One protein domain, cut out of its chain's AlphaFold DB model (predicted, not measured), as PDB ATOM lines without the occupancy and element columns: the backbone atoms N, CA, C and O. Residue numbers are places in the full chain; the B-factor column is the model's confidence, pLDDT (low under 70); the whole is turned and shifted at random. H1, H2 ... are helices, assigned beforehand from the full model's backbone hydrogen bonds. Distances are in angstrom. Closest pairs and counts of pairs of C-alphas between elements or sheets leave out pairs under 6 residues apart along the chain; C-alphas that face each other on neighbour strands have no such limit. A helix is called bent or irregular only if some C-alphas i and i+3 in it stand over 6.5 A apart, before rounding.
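AT A GLANCE: This is residues 96 to 201 of the 202 residues of an uncharacterized protein of Elusimicrobia bacterium GWA2_69_24 (UniProt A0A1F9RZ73). This is an elongated helical body in two parts: at one end the long helix H5 has H1, H6 and H7 packed on it, and at the other H2 and H3 make a helical hairpin, side by side and running opposite ways. The short helix H4 lies between the two parts, and the loop of residues 125 to 136 forms the far end beyond the hairpin. The printed part has 106 residues with seven named helices, H1 to H7 in chain order, and no named strand; its class is all helix. It is compact, with a radius of gyration of the C-alphas of 13.9 A and spans of 43 by 28 by 20 A.

IN THESE COORDINATES: The longest helices by residues are H5, residues 162 to 178, 24.4 A, and H2, residues 108 to 124, 24.5 A. H5 begins at C-alpha 162 (71.245, 121.190, 146.484). H4 is residues 157 to 160, 5.5 A; H1 is residues 96 to 101, 8.8 A, beginning at C-alpha 96 (80.560, 113.173, 150.049). H3 is residues 137 to 146, 14.3 A, and H6 is residues 182 to 187, 10.4 A. H7 is residues 191 to 200, 15.1 A, ending at C-alpha 200 (78.330, 109.417, 160.399); it is only just irregular, with C-alphas 196 and 199 6.8 A apart.

HOW THE PARTS SIT: H5 is the hub, touching four helices. With residues 162 to 166 alone it touches H1, about perpendicular at 78 degrees; the closest C-alphas are those of Ala 97 and Trp 166, 6.3 A apart. With residues 164 to 168 alone it touches H4, closest at the C-alphas of Ala 158 and Tyr 165, 4.1 A. With residues 172 to 176 alone it touches H6 at a steep tilt of 45 degrees, opposite ways, closest at the C-alphas of Ala 176 and Met 182, 4.9 A. With residues 170 to 173 alone it touches H7 at a steep tilt of 65 degrees, the same way, closest at the C-alphas of Ala 173 and Leu 197, 6.8 A. H6 and H7, a hairpin, only just touch, with 3 pairs of C-alphas within 8 A, closest at Leu 185 and Ala 194, 6.0 A. H2 and H3, also a hairpin, touch at a shallow tilt of 25 degrees, closest at the C-alphas of Ile 117 and Ala 139, 5.8 A; both are apart from H5. H2 and H4 are close but not clearly touching, the C-alphas of Ile 114 and Leu 159 being closest at 6.7 A. Every O i to N i+4 pair is within hydrogen-bond range in H1, H2, H3 and H5; H7 has 4 of 6, H6 has 0 of 2 but 3 of 3 O i to N i+3 pairs, and H4 is too short for an i+4 pair.

THE WHOLE: The C-alphas of Asn 126 and Pro 199 are the two farthest apart, 43.0 A. The printed part has no cut. The link from H2 to H3, 12 residues, is long. The mean pLDDT of the printed part is 89.6, and no printed residue is under 70.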
ATOM      1  N   MET A  96      81.465 113.766 149.058       95.81
ATOM      2  CA  MET A  96      80.560 113.173 150.049       95.81
ATOM      3  C   MET A  96      79.134 113.686 149.855       95.81
ATOM      4  O   MET A  96      78.219 112.880 149.701       95.81
ATOM      5  N   ALA A  97      78.967 115.012 149.803       96.88
ATOM      6  CA  ALA A  97      77.671 115.639 149.562       96.88
ATOM      7  C   ALA A  97      77.115 115.230 148.191       96.88
ATOM      8  O   ALA A  97      75.969 114.810 148.093       96.88
ATOM      9  N   ARG A  98      77.946 115.240 147.139       97.38
ATOM     10  CA  ARG A  98      77.540 114.790 145.802       97.38
ATOM     11  C   ARG A  98      77.032 113.347 145.798       97.38
ATOM     12  O   ARG A  98      75.953 113.091 145.283       97.38
ATOM     13  N   ARG A  99      77.768 112.417 146.412       97.56
ATOM     14  CA  ARG A  99      77.341 111.013 146.505       97.56
ATOM     15  C   ARG A  99      76.006 110.866 147.239       97.56
ATOM     16  O   ARG A  99      75.211 110.012 146.873       97.56
ATOM     17  N   PHE A 100      75.770 111.672 148.273       97.62
ATOM     18  CA  PHE A 100      74.484 111.688 148.964       97.62
ATOM     19  C   PHE A 100      73.353 112.178 148.047       97.62
ATOM     20  O   PHE A 100      72.315 111.529 147.945       97.62
ATOM     21  N   LEU A 101      73.569 113.287 147.335       97.06
ATOM     22  CA  LEU A 101      72.580 113.864 146.420       97.06
ATOM     23  C   LEU A 101      72.216 112.904 145.274       97.06
ATOM     24  O   LEU A 101      71.058 112.869 144.852       97.06
ATOM     25  N   GLU A 102      73.159 112.072 144.823       96.94
ATOM     26  CA  GLU A 102      72.951 111.055 143.783       96.94
ATOM     27  C   GLU A 102      71.908 109.989 144.157       96.94
ATOM     28  O   GLU A 102      71.304 109.410 143.255       96.94
ATOM     29  N   PHE A 103      71.621 109.738 145.441       95.31
ATOM     30  CA  PHE A 103      70.588 108.761 145.814       95.31
ATOM     31  C   PHE A 103      69.189 109.184 145.373       95.31
ATOM     32  O   PHE A 103      68.377 108.339 144.995       95.31
ATOM     33  N   ARG A 104      68.896 110.488 145.404       93.56
ATOM     34  CA  ARG A 104      67.545 110.982 145.134       93.56
ATOM     35  C   ARG A 104      67.502 112.382 144.566       93.56
ATOM     36  O   ARG A 104      66.855 112.546 143.537       93.56
ATOM     37  N   HIS A 105      68.129 113.369 145.214       95.00
ATOM     38  CA  HIS A 105      68.067 114.768 144.782       95.00
ATOM     39  C   HIS A 105      68.429 114.901 143.300       95.00
ATOM     40  O   HIS A 105      67.613 115.393 142.531       95.00
ATOM     41  N   ASP A 106      69.581 114.381 142.879       95.31
ATOM     42  CA  ASP A 106      70.097 114.538 141.511       95.31
ATOM     43  C   ASP A 106      69.432 113.597 140.487       95.31
ATOM     44  O   ASP A 106      69.763 113.630 139.300       95.31
ATOM     45  N   GLN A 107      68.472 112.767 140.906       94.62
ATOM     46  CA  GLN A 107      67.730 111.914 139.982       94.62
ATOM     47  C   GLN A 107      66.823 112.772 139.081       94.62
ATOM     48  O   GLN A 107      66.088 113.619 139.599       94.62
ATOM     49  N   PRO A 108      66.789 112.538 137.750       94.94
ATOM     50  CA  PRO A 108      66.013 113.363 136.823       94.94
ATOM     51  C   PRO A 108      64.536 113.519 137.210       94.94
ATOM     52  O   PRO A 108      64.009 114.628 137.191       94.94
ATOM     53  N   ALA A 109      63.890 112.432 137.644       92.12
ATOM     54  CA  ALA A 109      62.491 112.455 138.076       92.12
ATOM     55  C   ALA A 109      62.269 113.310 139.339       92.12
ATOM     56  O   ALA A 109      61.234 113.961 139.480       92.12
ATOM     57  N   THR A 110      63.237 113.331 140.258       91.88
ATOM     58  CA  THR A 110      63.190 114.176 141.458       91.88
ATOM     59  C   THR A 110      63.362 115.642 141.080       91.88
ATOM     60  O   THR A 110      62.565 116.471 141.511       91.88
ATOM     61  N   GLN A 111      64.350 115.966 140.241       93.25
ATOM     62  CA  GLN A 111      64.591 117.336 139.779       93.25
ATOM     63  C   GLN A 111      63.397 117.903 139.002       93.25
ATOM     64  O   GLN A 111      63.016 119.054 139.216       93.25
ATOM     65  N   GLU A 112      62.752 117.091 138.162       91.94
ATOM     66  CA  GLU A 112      61.523 117.487 137.469       91.94
ATOM     67  C   GLU A 112      60.409 117.844 138.465       91.94
ATOM     68  O   GLU A 112      59.805 118.915 138.363       91.94
ATOM     69  N   LYS A 113      60.181 116.999 139.479       90.75
ATOM     70  CA  LYS A 113      59.193 117.261 140.538       90.75
ATOM     71  C   LYS A 113      59.524 118.514 141.352       90.75
ATOM     72  O   LYS A 113      58.627 119.309 141.624       90.75
ATOM     73  N   ILE A 114      60.792 118.728 141.712       91.50
ATOM     74  CA  ILE A 114      61.247 119.946 142.407       91.50
ATOM     75  C   ILE A 114      60.949 121.186 141.552       91.50
ATOM     76  O   ILE A 114      60.390 122.161 142.056       91.50
ATOM     77  N   GLY A 115      61.251 121.136 140.251       89.56
ATOM     78  CA  GLY A 115      60.942 122.217 139.317       89.56
ATOM     79  C   GLY A 115      59.443 122.516 139.227       89.56
ATOM     80  O   GLY A 115      59.038 123.677 139.278       89.56
ATOM     81  N   GLN A 116      58.600 121.481 139.164       89.06
ATOM     82  CA  GLN A 116      57.140 121.635 139.167       89.06
ATOM     83  C   GLN A 116      56.628 122.294 140.458       89.06
ATOM     84  O   GLN A 116      55.775 123.181 140.391       89.06
ATOM     85  N   ILE A 117      57.180 121.918 141.618       88.56
ATOM     86  CA  ILE A 117      56.845 122.538 142.909       88.56
ATOM     87  C   ILE A 117      57.243 124.019 142.912       88.56
ATOM     88  O   ILE A 117      56.420 124.861 143.269       88.56
ATOM     89  N   TRP A 118      58.450 124.373 142.461       86.75
ATOM     90  CA  TRP A 118      58.884 125.775 142.405       86.75
ATOM     91  C   TRP A 118      58.042 126.628 141.464       86.75
ATOM     92  O   TRP A 118      57.699 127.760 141.803       86.75
ATOM     93  N   LEU A 119      57.637 126.086 140.314       86.56
ATOM     94  CA  LEU A 119      56.702 126.772 139.424       86.56
ATOM     95  C   LEU A 119      55.351 127.023 140.108       86.56
ATOM     96  O   LEU A 119      54.760 128.086 139.910       86.56
ATOM     97  N   ALA A 120      54.870 126.084 140.926       86.06
ATOM     98  CA  ALA A 120      53.656 126.274 141.714       86.06
ATOM     99  C   ALA A 120      53.839 127.352 142.798       86.06
ATOM    100  O   ALA A 120      52.984 128.233 142.909       86.06
ATOM    101  N   VAL A 121      54.969 127.351 143.523       83.75
ATOM    102  CA  VAL A 121      55.328 128.413 144.486       83.75
ATOM    103  C   VAL A 121      55.327 129.775 143.793       83.75
ATOM    104  O   VAL A 121      54.631 130.686 144.238       83.75
ATOM    105  N   MET A 122      56.035 129.918 142.669       83.50
ATOM    106  CA  MET A 122      56.106 131.181 141.930       83.50
ATOM    107  C   MET A 122      54.724 131.679 141.499       83.50
ATOM    108  O   MET A 122      54.414 132.856 141.668       83.50
ATOM    109  N   ARG A 123      53.872 130.793 140.966       85.56
ATOM    110  CA  ARG A 123      52.512 131.157 140.535       85.56
ATOM    111  C   ARG A 123      51.636 131.599 141.703       85.56
ATOM    112  O   ARG A 123      50.925 132.588 141.579       85.56
ATOM    113  N   ALA A 124      51.693 130.887 142.825       85.12
ATOM    114  CA  ALA A 124      50.863 131.169 143.994       85.12
ATOM    115  C   ALA A 124      51.289 132.437 144.756       85.12
ATOM    116  O   ALA A 124      50.474 133.028 145.468       85.12
ATOM    117  N   ASN A 125      52.545 132.861 144.597       81.88
ATOM    118  CA  ASN A 125      53.122 134.019 145.281       81.88
ATOM    119  C   ASN A 125      53.408 135.190 144.324       81.88
ATOM    120  O   ASN A 125      54.181 136.077 144.657       81.88
ATOM    121  N   ASN A 126      52.794 135.224 143.131       82.56
ATOM    122  CA  ASN A 126      52.983 136.291 142.132       82.56
ATOM    123  C   ASN A 126      54.463 136.588 141.796       82.56
ATOM    124  O   ASN A 126      54.823 137.723 141.494       82.56
ATOM    125  N   GLY A 127      55.321 135.566 141.842       75.56
ATOM    126  CA  GLY A 127      56.763 135.685 141.617       75.56
ATOM    127  C   GLY A 127      57.595 136.041 142.854       75.56
ATOM    128  O   GLY A 127      58.819 136.032 142.755       75.56
ATOM    129  N   GLU A 128      56.981 136.305 144.009       77.06
ATOM    130  CA  GLU A 128      57.698 136.483 145.275       77.06
ATOM    131  C   GLU A 128      58.184 135.122 145.805       77.06
ATOM    132  O   GLU A 128      57.423 134.155 145.878       77.06
ATOM    133  N   LEU A 129      59.471 135.035 146.152       72.56
ATOM    134  CA  LEU A 129      60.141 133.800 146.591       72.56
ATOM    135  C   LEU A 129      60.604 133.852 148.055       72.56
ATOM    136  O   LEU A 129      61.400 133.016 148.488       72.56
ATOM    137  N   GLU A 130      60.064 134.794 148.825       70.56
ATOM    138  CA  GLU A 130      60.328 134.912 150.255       70.56
ATOM    139  C   GLU A 130      59.268 134.155 151.073       70.56
ATOM    140  O   GLU A 130      58.073 134.237 150.768       70.56
ATOM    141  N   PRO A 131      59.660 133.414 152.125       70.62
ATOM    142  CA  PRO A 131      58.710 132.829 153.061       70.62
ATOM    143  C   PRO A 131      57.837 133.901 153.751       70.62
ATOM    144  O   PRO A 131      58.318 135.002 154.023       70.62
ATOM    145  N   PRO A 132      56.592 133.578 154.158       74.06
ATOM    146  CA  PRO A 132      55.940 132.273 154.058       74.06
ATOM    147  C   PRO A 132      55.330 132.006 152.672       74.06
ATOM    148  O   PRO A 132      54.570 132.813 152.143       74.06
ATOM    149  N   TYR A 133      55.597 130.818 152.127       77.44
ATOM    150  CA  TYR A 133      55.102 130.410 150.812       77.44
ATOM    151  C   TYR A 133      53.615 130.049 150.836       77.44
ATOM    152  O   TYR A 133      53.169 129.225 151.638       77.44
ATOM    153  N   ARG A 134      52.848 130.595 149.891       79.00
ATOM    154  CA  ARG A 134      51.503 130.104 149.562       79.00
ATOM    155  C   ARG A 134      51.612 128.936 148.591       79.00
ATOM    156  O   ARG A 134      52.310 129.041 147.588       79.00
ATOM    157  N   LEU A 135      50.909 127.847 148.882       80.31
ATOM    158  CA  LEU A 135      50.868 126.643 148.056       80.31
ATOM    159  C   LEU A 135      49.439 126.113 147.971       80.31
ATOM    160  O   LEU A 135      48.709 126.132 148.964       80.31
ATOM    161  N   ASP A 136      49.053 125.629 146.791       81.38
ATOM    162  CA  ASP A 136      47.786 124.924 146.604       81.38
ATOM    163  C   ASP A 136      47.877 123.452 147.057       81.38
ATOM    164  O   ASP A 136      48.940 122.933 147.412       81.38
ATOM    165  N   GLY A 137      46.734 122.759 147.079       83.06
ATOM    166  CA  GLY A 137      46.670 121.364 147.520       83.06
ATOM    167  C   GLY A 137      47.455 120.390 146.633       83.06
ATOM    168  O   GLY A 137      47.956 119.386 147.138       83.06
ATOM    169  N   ALA A 138      47.601 120.683 145.337       81.62
ATOM    170  CA  ALA A 138      48.343 119.831 144.412       81.62
ATOM    171  C   ALA A 138      49.855 119.927 144.665       81.62
ATOM    172  O   ALA A 138      50.537 118.903 144.717       81.62
ATOM    173  N   ALA A 139      50.365 121.134 144.916       82.19
ATOM    174  CA  ALA A 139      51.753 121.346 145.307       82.19
ATOM    175  C   ALA A 139      52.077 120.668 146.648       82.19
ATOM    176  O   ALA A 139      53.107 120.005 146.766       82.19
ATOM    177  N   TRP A 140      51.173 120.745 147.635       84.56
ATOM    178  CA  TRP A 140      51.335 120.014 148.899       84.56
ATOM    179  C   TRP A 140      51.339 118.495 148.717       84.56
ATOM    180  O   TRP A 140      52.124 117.802 149.369       84.56
ATOM    181  N   ALA A 141      50.498 117.964 147.829       83.94
ATOM    182  CA  ALA A 141      50.499 116.542 147.507       83.94
ATOM    183  C   ALA A 141      51.838 116.111 146.882       83.94
ATOM    184  O   ALA A 141      52.432 115.139 147.347       83.94
ATOM    185  N   ALA A 142      52.360 116.877 145.916       83.88
ATOM    186  CA  ALA A 142      53.653 116.612 145.284       83.88
ATOM    187  C   ALA A 142      54.819 116.661 146.288       83.88
ATOM    188  O   ALA A 142      55.679 115.781 146.299       83.88
ATOM    189  N   ILE A 143      54.812 117.649 147.186       84.06
ATOM    190  CA  ILE A 143      55.757 117.779 148.305       84.06
ATOM    191  C   ILE A 143      55.753 116.529 149.196       84.06
ATOM    192  O   ILE A 143      56.812 116.020 149.574       84.06
ATOM    193  N   ASN A 144      54.567 116.030 149.542       82.12
ATOM    194  CA  ASN A 144      54.423 114.857 150.399       82.12
ATOM    195  C   ASN A 144      54.837 113.564 149.687       82.12
ATOM    196  O   ASN A 144      55.437 112.696 150.317       82.12
ATOM    197  N   GLU A 145      54.580 113.454 148.384       83.44
ATOM    198  CA  GLU A 145      55.019 112.319 147.569       83.44
ATOM    199  C   GLU A 145      56.547 112.271 147.421       83.44
ATOM    200  O   GLU A 145      57.143 111.199 147.499       83.44
ATOM    201  N   LEU A 146      57.197 113.430 147.260       82.88
ATOM    202  CA  LEU A 146      58.651 113.533 147.099       82.88
ATOM    203  C   LEU A 146      59.425 113.057 148.344       82.88
ATOM    204  O   LEU A 146      60.594 112.683 148.235       82.88
ATOM    205  N   LYS A 147      58.780 113.074 149.524       77.69
ATOM    206  CA  LYS A 147      59.378 112.754 150.834       77.69
ATOM    207  C   LYS A 147      60.714 113.472 151.074       77.69
ATOM    208  O   LYS A 147      61.659 112.849 151.542       77.69
ATOM    209  N   PHE A 148      60.840 114.740 150.697       86.31
ATOM    210  CA  PHE A 148      62.113 115.458 150.809       86.31
ATOM    211  C   PHE A 148      62.438 115.877 152.264       86.31
ATOM    212  O   PHE A 148      61.518 115.940 153.093       86.31
ATOM    213  N   PRO A 149      63.713 116.194 152.575       91.56
ATOM    214  CA  PRO A 149      64.151 116.608 153.907       91.56
ATOM    215  C   PRO A 149      63.424 117.878 154.370       91.56
ATOM    216  O   PRO A 149      63.463 118.902 153.693       91.56
ATOM    217  N   ARG A 150      62.758 117.824 155.529       88.81
ATOM    218  CA  ARG A 150      62.008 118.954 156.101       88.81
ATOM    219  C   ARG A 150      62.053 118.969 157.619       88.81
ATOM    220  O   ARG A 150      61.740 117.954 158.239       88.81
ATOM    221  N   ARG A 151      62.316 120.137 158.213       86.81
ATOM    222  CA  ARG A 151      62.297 120.339 159.678       86.81
ATOM    223  C   ARG A 151      60.875 120.407 160.240       86.81
ATOM    224  O   ARG A 151      60.611 119.974 161.358       86.81
ATOM    225  N   ARG A 152      59.951 120.951 159.447       85.56
ATOM    226  CA  ARG A 152      58.519 121.126 159.743       85.56
ATOM    227  C   ARG A 152      57.704 120.946 158.466       85.56
ATOM    228  O   ARG A 152      58.258 120.978 157.370       85.56
ATOM    229  N   ALA A 153      56.395 120.738 158.593       82.44
ATOM    230  CA  ALA A 153      55.528 120.436 157.450       82.44
ATOM    231  C   ALA A 153      55.630 121.483 156.324       82.44
ATOM    232  O   ALA A 153      55.596 121.114 155.150       82.44
ATOM    233  N   ASP A 154      55.814 122.754 156.692       81.50
ATOM    234  CA  ASP A 154      55.882 123.909 155.800       81.50
ATOM    235  C   ASP A 154      57.302 124.369 155.424       81.50
ATOM    236  O   ASP A 154      57.473 125.389 154.760       81.50
ATOM    237  N   ASP A 155      58.334 123.633 155.831       87.38
ATOM    238  CA  ASP A 155      59.719 123.971 155.520       87.38
ATOM    239  C   ASP A 155      60.085 123.547 154.098       87.38
ATOM    240  O   ASP A 155      60.172 122.359 153.802       87.38
ATOM    241  N   LEU A 156      60.307 124.521 153.217       88.12
ATOM    242  CA  LEU A 156      60.728 124.284 151.831       88.12
ATOM    243  C   LEU A 156      62.216 124.577 151.612       88.12
ATOM    244  O   LEU A 156      62.682 124.563 150.478       88.12
ATOM    245  N   HIS A 157      62.976 124.853 152.672       90.75
ATOM    246  CA  HIS A 157      64.352 125.331 152.558       90.75
ATOM    247  C   HIS A 157      65.261 124.366 151.783       90.75
ATOM    248  O   HIS A 157      65.961 124.790 150.865       90.75
ATOM    249  N   ALA A 158      65.149 123.059 152.047       93.00
ATOM    250  CA  ALA A 158      65.880 122.010 151.332       93.00
ATOM    251  C   ALA A 158      65.566 121.934 149.824       93.00
ATOM    252  O   ALA A 158      66.342 121.355 149.071       93.00
ATOM    253  N   LEU A 159      64.438 122.493 149.364       89.44
ATOM    254  CA  LEU A 159      64.095 122.534 147.937       89.44
ATOM    255  C   LEU A 159      64.806 123.665 147.195       89.44
ATOM    256  O   LEU A 159      64.832 123.646 145.967       89.44
ATOM    257  N   THR A 160      65.329 124.671 147.901       87.31
ATOM    258  CA  THR A 160      65.852 125.893 147.266       87.31
ATOM    259  C   THR A 160      67.127 125.632 146.475       87.31
ATOM    260  O   THR A 160      67.291 126.164 145.378       87.31
ATOM    261  N   LYS A 161      68.039 124.825 147.027       91.44
ATOM    262  CA  LYS A 161      69.351 124.519 146.449       91.44
ATOM    263  C   LYS A 161      69.807 123.142 146.924       91.44
ATOM    264  O   LYS A 161      69.502 122.733 148.042       91.44
ATOM    265  N   SER A 162      70.633 122.476 146.120       95.06
ATOM    266  CA  SER A 162      71.245 121.190 146.484       95.06
ATOM    267  C   SER A 162      72.078 121.261 147.769       95.06
ATOM    268  O   SER A 162      72.108 120.302 148.537       95.06
ATOM    269  N   ILE A 163      72.717 122.408 148.028       95.88
ATOM    270  CA  ILE A 163      73.488 122.639 149.256       95.88
ATOM    271  C   ILE A 163      72.585 122.585 150.497       95.88
ATOM    272  O   ILE A 163      72.934 121.948 151.487       95.88
ATOM    273  N   GLU A 164      71.375 123.150 150.413       95.88
ATOM    274  CA  GLU A 164      70.406 123.113 151.514       95.88
ATOM    275  C   GLU A 164      69.792 121.730 151.671       95.88
ATOM    276  O   GLU A 164      69.523 121.292 152.786       95.88
ATOM    277  N   TYR A 165      69.604 121.003 150.569       96.56
ATOM    278  CA  TYR A 165      69.166 119.614 150.628       96.56
ATOM    279  C   TYR A 165      70.129 118.762 151.461       96.56
ATOM    280  O   TYR A 165      69.702 118.005 152.337       96.56
ATOM    281  N   TRP A 166      71.435 118.911 151.219       97.62
ATOM    282  CA  TRP A 166      72.478 118.267 152.011       97.62
ATOM    283  C   TRP A 166      72.457 118.740 153.470       97.62
ATOM    284  O   TRP A 166      72.350 117.909 154.375       97.62
ATOM    285  N   ALA A 167      72.507 120.053 153.709       97.69
ATOM    286  CA  ALA A 167      72.611 120.606 155.055       97.69
ATOM    287  C   ALA A 167      71.397 120.269 155.937       97.69
ATOM    288  O   ALA A 167      71.570 119.807 157.065       97.69
ATOM    289  N   VAL A 168      70.174 120.372 155.405       97.38
ATOM    290  CA  VAL A 168      68.949 119.971 156.117       97.38
ATOM    291  C   VAL A 168      68.927 118.464 156.383       97.38
ATOM    292  O   VAL A 168      68.480 118.038 157.446       97.38
ATOM    293  N   SER A 169      69.427 117.629 155.469       97.62
ATOM    294  CA  SER A 169      69.497 116.177 155.705       97.62
ATOM    295  C   SER A 169      70.440 115.830 156.860       97.62
ATOM    296  O   SER A 169      70.101 115.011 157.716       97.62
ATOM    297  N   VAL A 170      71.601 116.489 156.921       98.06
ATOM    298  CA  VAL A 170      72.557 116.361 158.031       98.06
ATOM    299  C   VAL A 170      71.957 116.879 159.340       98.06
ATOM    300  O   VAL A 170      72.091 116.220 160.370       98.06
ATOM    301  N   GLU A 171      71.250 118.011 159.307       97.50
ATOM    302  CA  GLU A 171      70.543 118.579 160.461       97.50
ATOM    303  C   GLU A 171      69.485 117.609 161.015       97.50
ATOM    304  O   GLU A 171      69.426 117.369 162.220       97.50
ATOM    305  N   LEU A 172      68.686 116.979 160.148       96.81
ATOM    306  CA  LEU A 172      67.696 115.980 160.562       96.81
ATOM    307  C   LEU A 172      68.347 114.744 161.191       96.81
ATOM    308  O   LEU A 172      67.850 114.247 162.203       96.81
ATOM    309  N   ALA A 173      69.462 114.266 160.630       97.12
ATOM    310  CA  ALA A 173      70.232 113.168 161.213       97.12
ATOM    311  C   ALA A 173      70.819 113.543 162.580       97.12
ATOM    312  O   ALA A 173      70.754 112.743 163.511       97.12
ATOM    313  N   PHE A 174      71.299 114.777 162.740       97.56
ATOM    314  CA  PHE A 174      71.755 115.296 164.027       97.56
ATOM    315  C   PHE A 174      70.640 115.323 165.075       97.56
ATOM    316  O   PHE A 174      70.855 114.879 166.204       97.56
ATOM    317  N   LEU A 175      69.450 115.804 164.713       95.50
ATOM    318  CA  LEU A 175      68.296 115.824 165.613       95.50
ATOM    319  C   LEU A 175      67.875 114.403 166.014       95.50
ATOM    320  O   LEU A 175      67.693 114.132 167.197       95.50
ATOM    321  N   ALA A 176      67.799 113.482 165.051       95.50
ATOM    322  CA  ALA A 176      67.473 112.080 165.308       95.50
ATOM    323  C   ALA A 176      68.506 111.395 166.223       95.50
ATOM    324  O   ALA A 176      68.133 110.654 167.133       95.50
ATOM    325  N   TRP A 177      69.798 111.679 166.028       96.25
ATOM    326  CA  TRP A 177      70.886 111.169 166.865       96.25
ATOM    327  C   TRP A 177      70.835 111.738 168.286       96.25
ATOM    328  O   TRP A 177      70.910 110.982 169.252       96.25
ATOM    329  N   LYS A 178      70.629 113.056 168.425       95.06
ATOM    330  CA  LYS A 178      70.477 113.741 169.720       95.06
ATOM    331  C   LYS A 178      69.304 113.180 170.531       95.06
ATOM    332  O   LYS A 178      69.415 113.062 171.750       95.06
ATOM    333  N   ASP A 179      68.213 112.832 169.855       94.56
ATOM    334  CA  ASP A 179      67.015 112.257 170.472       94.56
ATOM    335  C   ASP A 179      67.132 110.734 170.706       94.56
ATOM    336  O   ASP A 179      66.267 110.140 171.351       94.56
ATOM    337  N   GLY A 180      68.193 110.086 170.207       95.44
ATOM    338  CA  GLY A 180      68.405 108.640 170.321       95.44
ATOM    339  C   GLY A 180      67.490 107.790 169.429       95.44
ATOM    340  O   GLY A 180      67.347 106.592 169.672       95.44
ATOM    341  N   ASP A 181      66.877 108.379 168.397       95.12
ATOM    342  CA  ASP A 181      65.922 107.720 167.499       95.12
ATOM    343  C   ASP A 181      66.272 107.935 166.018       95.12
ATOM    344  O   ASP A 181      65.577 108.610 165.255       95.12
ATOM    345  N   MET A 182      67.351 107.286 165.577       93.31
ATOM    346  CA  MET A 182      67.778 107.319 164.173       93.31
ATOM    347  C   MET A 182      66.753 106.709 163.203       93.31
ATOM    348  O   MET A 182      66.797 107.002 162.008       93.31
ATOM    349  N   LYS A 183      65.790 105.902 163.681       90.00
ATOM    350  CA  LYS A 183      64.742 105.325 162.820       90.00
ATOM    351  C   LYS A 183      63.793 106.396 162.284       90.00
ATOM    352  O   LYS A 183      63.235 106.221 161.199       90.00
ATOM    353  N   ARG A 184      63.656 107.524 162.990       89.75
ATOM    354  CA  ARG A 184      62.841 108.667 162.562       89.75
ATOM    355  C   ARG A 184      63.306 109.279 161.236       89.75
ATOM    356  O   ARG A 184      62.498 109.908 160.555       89.75
ATOM    357  N   LEU A 185      64.553 109.048 160.814       89.19
ATOM    358  CA  LEU A 185      65.045 109.538 159.523       89.19
ATOM    359  C   LEU A 185      64.221 109.034 158.335       89.19
ATOM    360  O   LEU A 185      63.997 109.798 157.401       89.19
ATOM    361  N   GLY A 186      63.684 107.811 158.398       86.69
ATOM    362  CA  GLY A 186      62.859 107.244 157.323       86.69
ATOM    363  C   GLY A 186      61.532 107.980 157.075       86.69
ATOM    364  O   GLY A 186      60.869 107.735 156.069       86.69
ATOM    365  N   ALA A 187      61.132 108.900 157.963       85.38
ATOM    366  CA  ALA A 187      59.993 109.787 157.729       85.38
ATOM    367  C   ALA A 187      60.321 110.948 156.769       85.38
ATOM    368  O   ALA A 187      59.409 111.529 156.180       85.38
ATOM    369  N   HIS A 188      61.606 111.283 156.614       85.81
ATOM    370  CA  HIS A 188      62.075 112.474 155.897       85.81
ATOM    371  C   HIS A 188      63.075 112.165 154.774       85.81
ATOM    372  O   HIS A 188      63.251 112.977 153.869       85.81
ATOM    373  N   LEU A 189      63.737 111.012 154.836       89.69
ATOM    374  CA  LEU A 189      64.793 110.589 153.921       89.69
ATOM    375  C   LEU A 189      64.416 109.275 153.230       89.69
ATOM    376  O   LEU A 189      63.582 108.517 153.735       89.69
ATOM    377  N   SER A 190      65.025 109.003 152.072       90.44
ATOM    378  CA  SER A 190      64.979 107.662 151.479       90.44
ATOM    379  C   SER A 190      65.750 106.660 152.352       90.44
ATOM    380  O   SER A 190      66.513 107.045 153.243       90.44
ATOM    381  N   GLU A 191      65.552 105.363 152.112       92.56
ATOM    382  CA  GLU A 191      66.285 104.319 152.840       92.56
ATOM    383  C   GLU A 191      67.797 104.437 152.604       92.56
ATOM    384  O   GLU A 191      68.582 104.362 153.547       92.56
ATOM    385  N   GLU A 192      68.204 104.702 151.363       95.12
ATOM    386  CA  GLU A 192      69.598 104.869 150.957       95.12
ATOM    387  C   GLU A 192      70.238 106.108 151.593       95.12
ATOM    388  O   GLU A 192      71.360 106.035 152.097       95.12
ATOM    389  N   GLU A 193      69.519 107.231 151.630       95.94
ATOM    390  CA  GLU A 193      69.970 108.458 152.293       95.94
ATOM    391  C   GLU A 193      70.133 108.256 153.806       95.94
ATOM    392  O   GLU A 193      71.155 108.640 154.381       95.94
ATOM    393  N   ALA A 194      69.154 107.620 154.456       95.00
ATOM    394  CA  ALA A 194      69.216 107.324 155.884       95.00
ATOM    395  C   ALA A 194      70.370 106.360 156.209       95.00
ATOM    396  O   ALA A 194      71.125 106.597 157.156       95.00
ATOM    397  N   ALA A 195      70.553 105.310 155.402       95.25
ATOM    398  CA  ALA A 195      71.649 104.355 155.543       95.25
ATOM    399  C   ALA A 195      73.024 104.992 155.290       95.25
ATOM    400  O   ALA A 195      74.005 104.594 155.919       95.25
ATOM    401  N   PHE A 196      73.109 105.988 154.403       96.56
ATOM    402  CA  PHE A 196      74.336 106.747 154.171       96.56
ATOM    403  C   PHE A 196      74.702 107.637 155.361       96.56
ATOM    404  O   PHE A 196      75.871 107.693 155.744       96.56
ATOM    405  N   LEU A 197      73.723 108.339 155.942       96.19
ATOM    406  CA  LEU A 197      73.978 109.269 157.040       96.19
ATOM    407  C   LEU A 197      74.216 108.555 158.368       96.19
ATOM    408  O   LEU A 197      75.094 108.983 159.109       96.19
ATOM    409  N   ALA A 198      73.492 107.476 158.679       94.31
ATOM    410  CA  ALA A 198      73.535 106.854 160.006       94.31
ATOM    411  C   ALA A 198      74.956 106.530 160.529       94.31
ATOM    412  O   ALA A 198      75.242 106.876 161.675       94.31
ATOM    413  N   PRO A 199      75.894 105.972 159.734       94.88
ATOM    414  CA  PRO A 199      77.262 105.707 160.190       94.88
ATOM    415  C   PRO A 199      78.087 106.959 160.527       94.88
ATOM    416  O   PRO A 199      79.123 106.846 161.180       94.88
ATOM    417  N   LEU A 200      77.669 108.147 160.077       95.25
ATOM    418  CA  LEU A 200      78.330 109.417 160.399       95.25
ATOM    419  C   LEU A 200      77.990 109.908 161.822       95.25
ATOM    420  O   LEU A 200      78.657 110.812 162.331       95.25
ATOM    421  N   PHE A 201      76.994 109.297 162.474       94.56
ATOM    422  CA  PHE A 201      76.473 109.654 163.797       94.56
ATOM    423  C   PHE A 201      76.568 108.454 164.768       94.56
ATOM    424  O   PHE A 201      75.553 107.807 165.033       94.56
TER     425      PHE A 201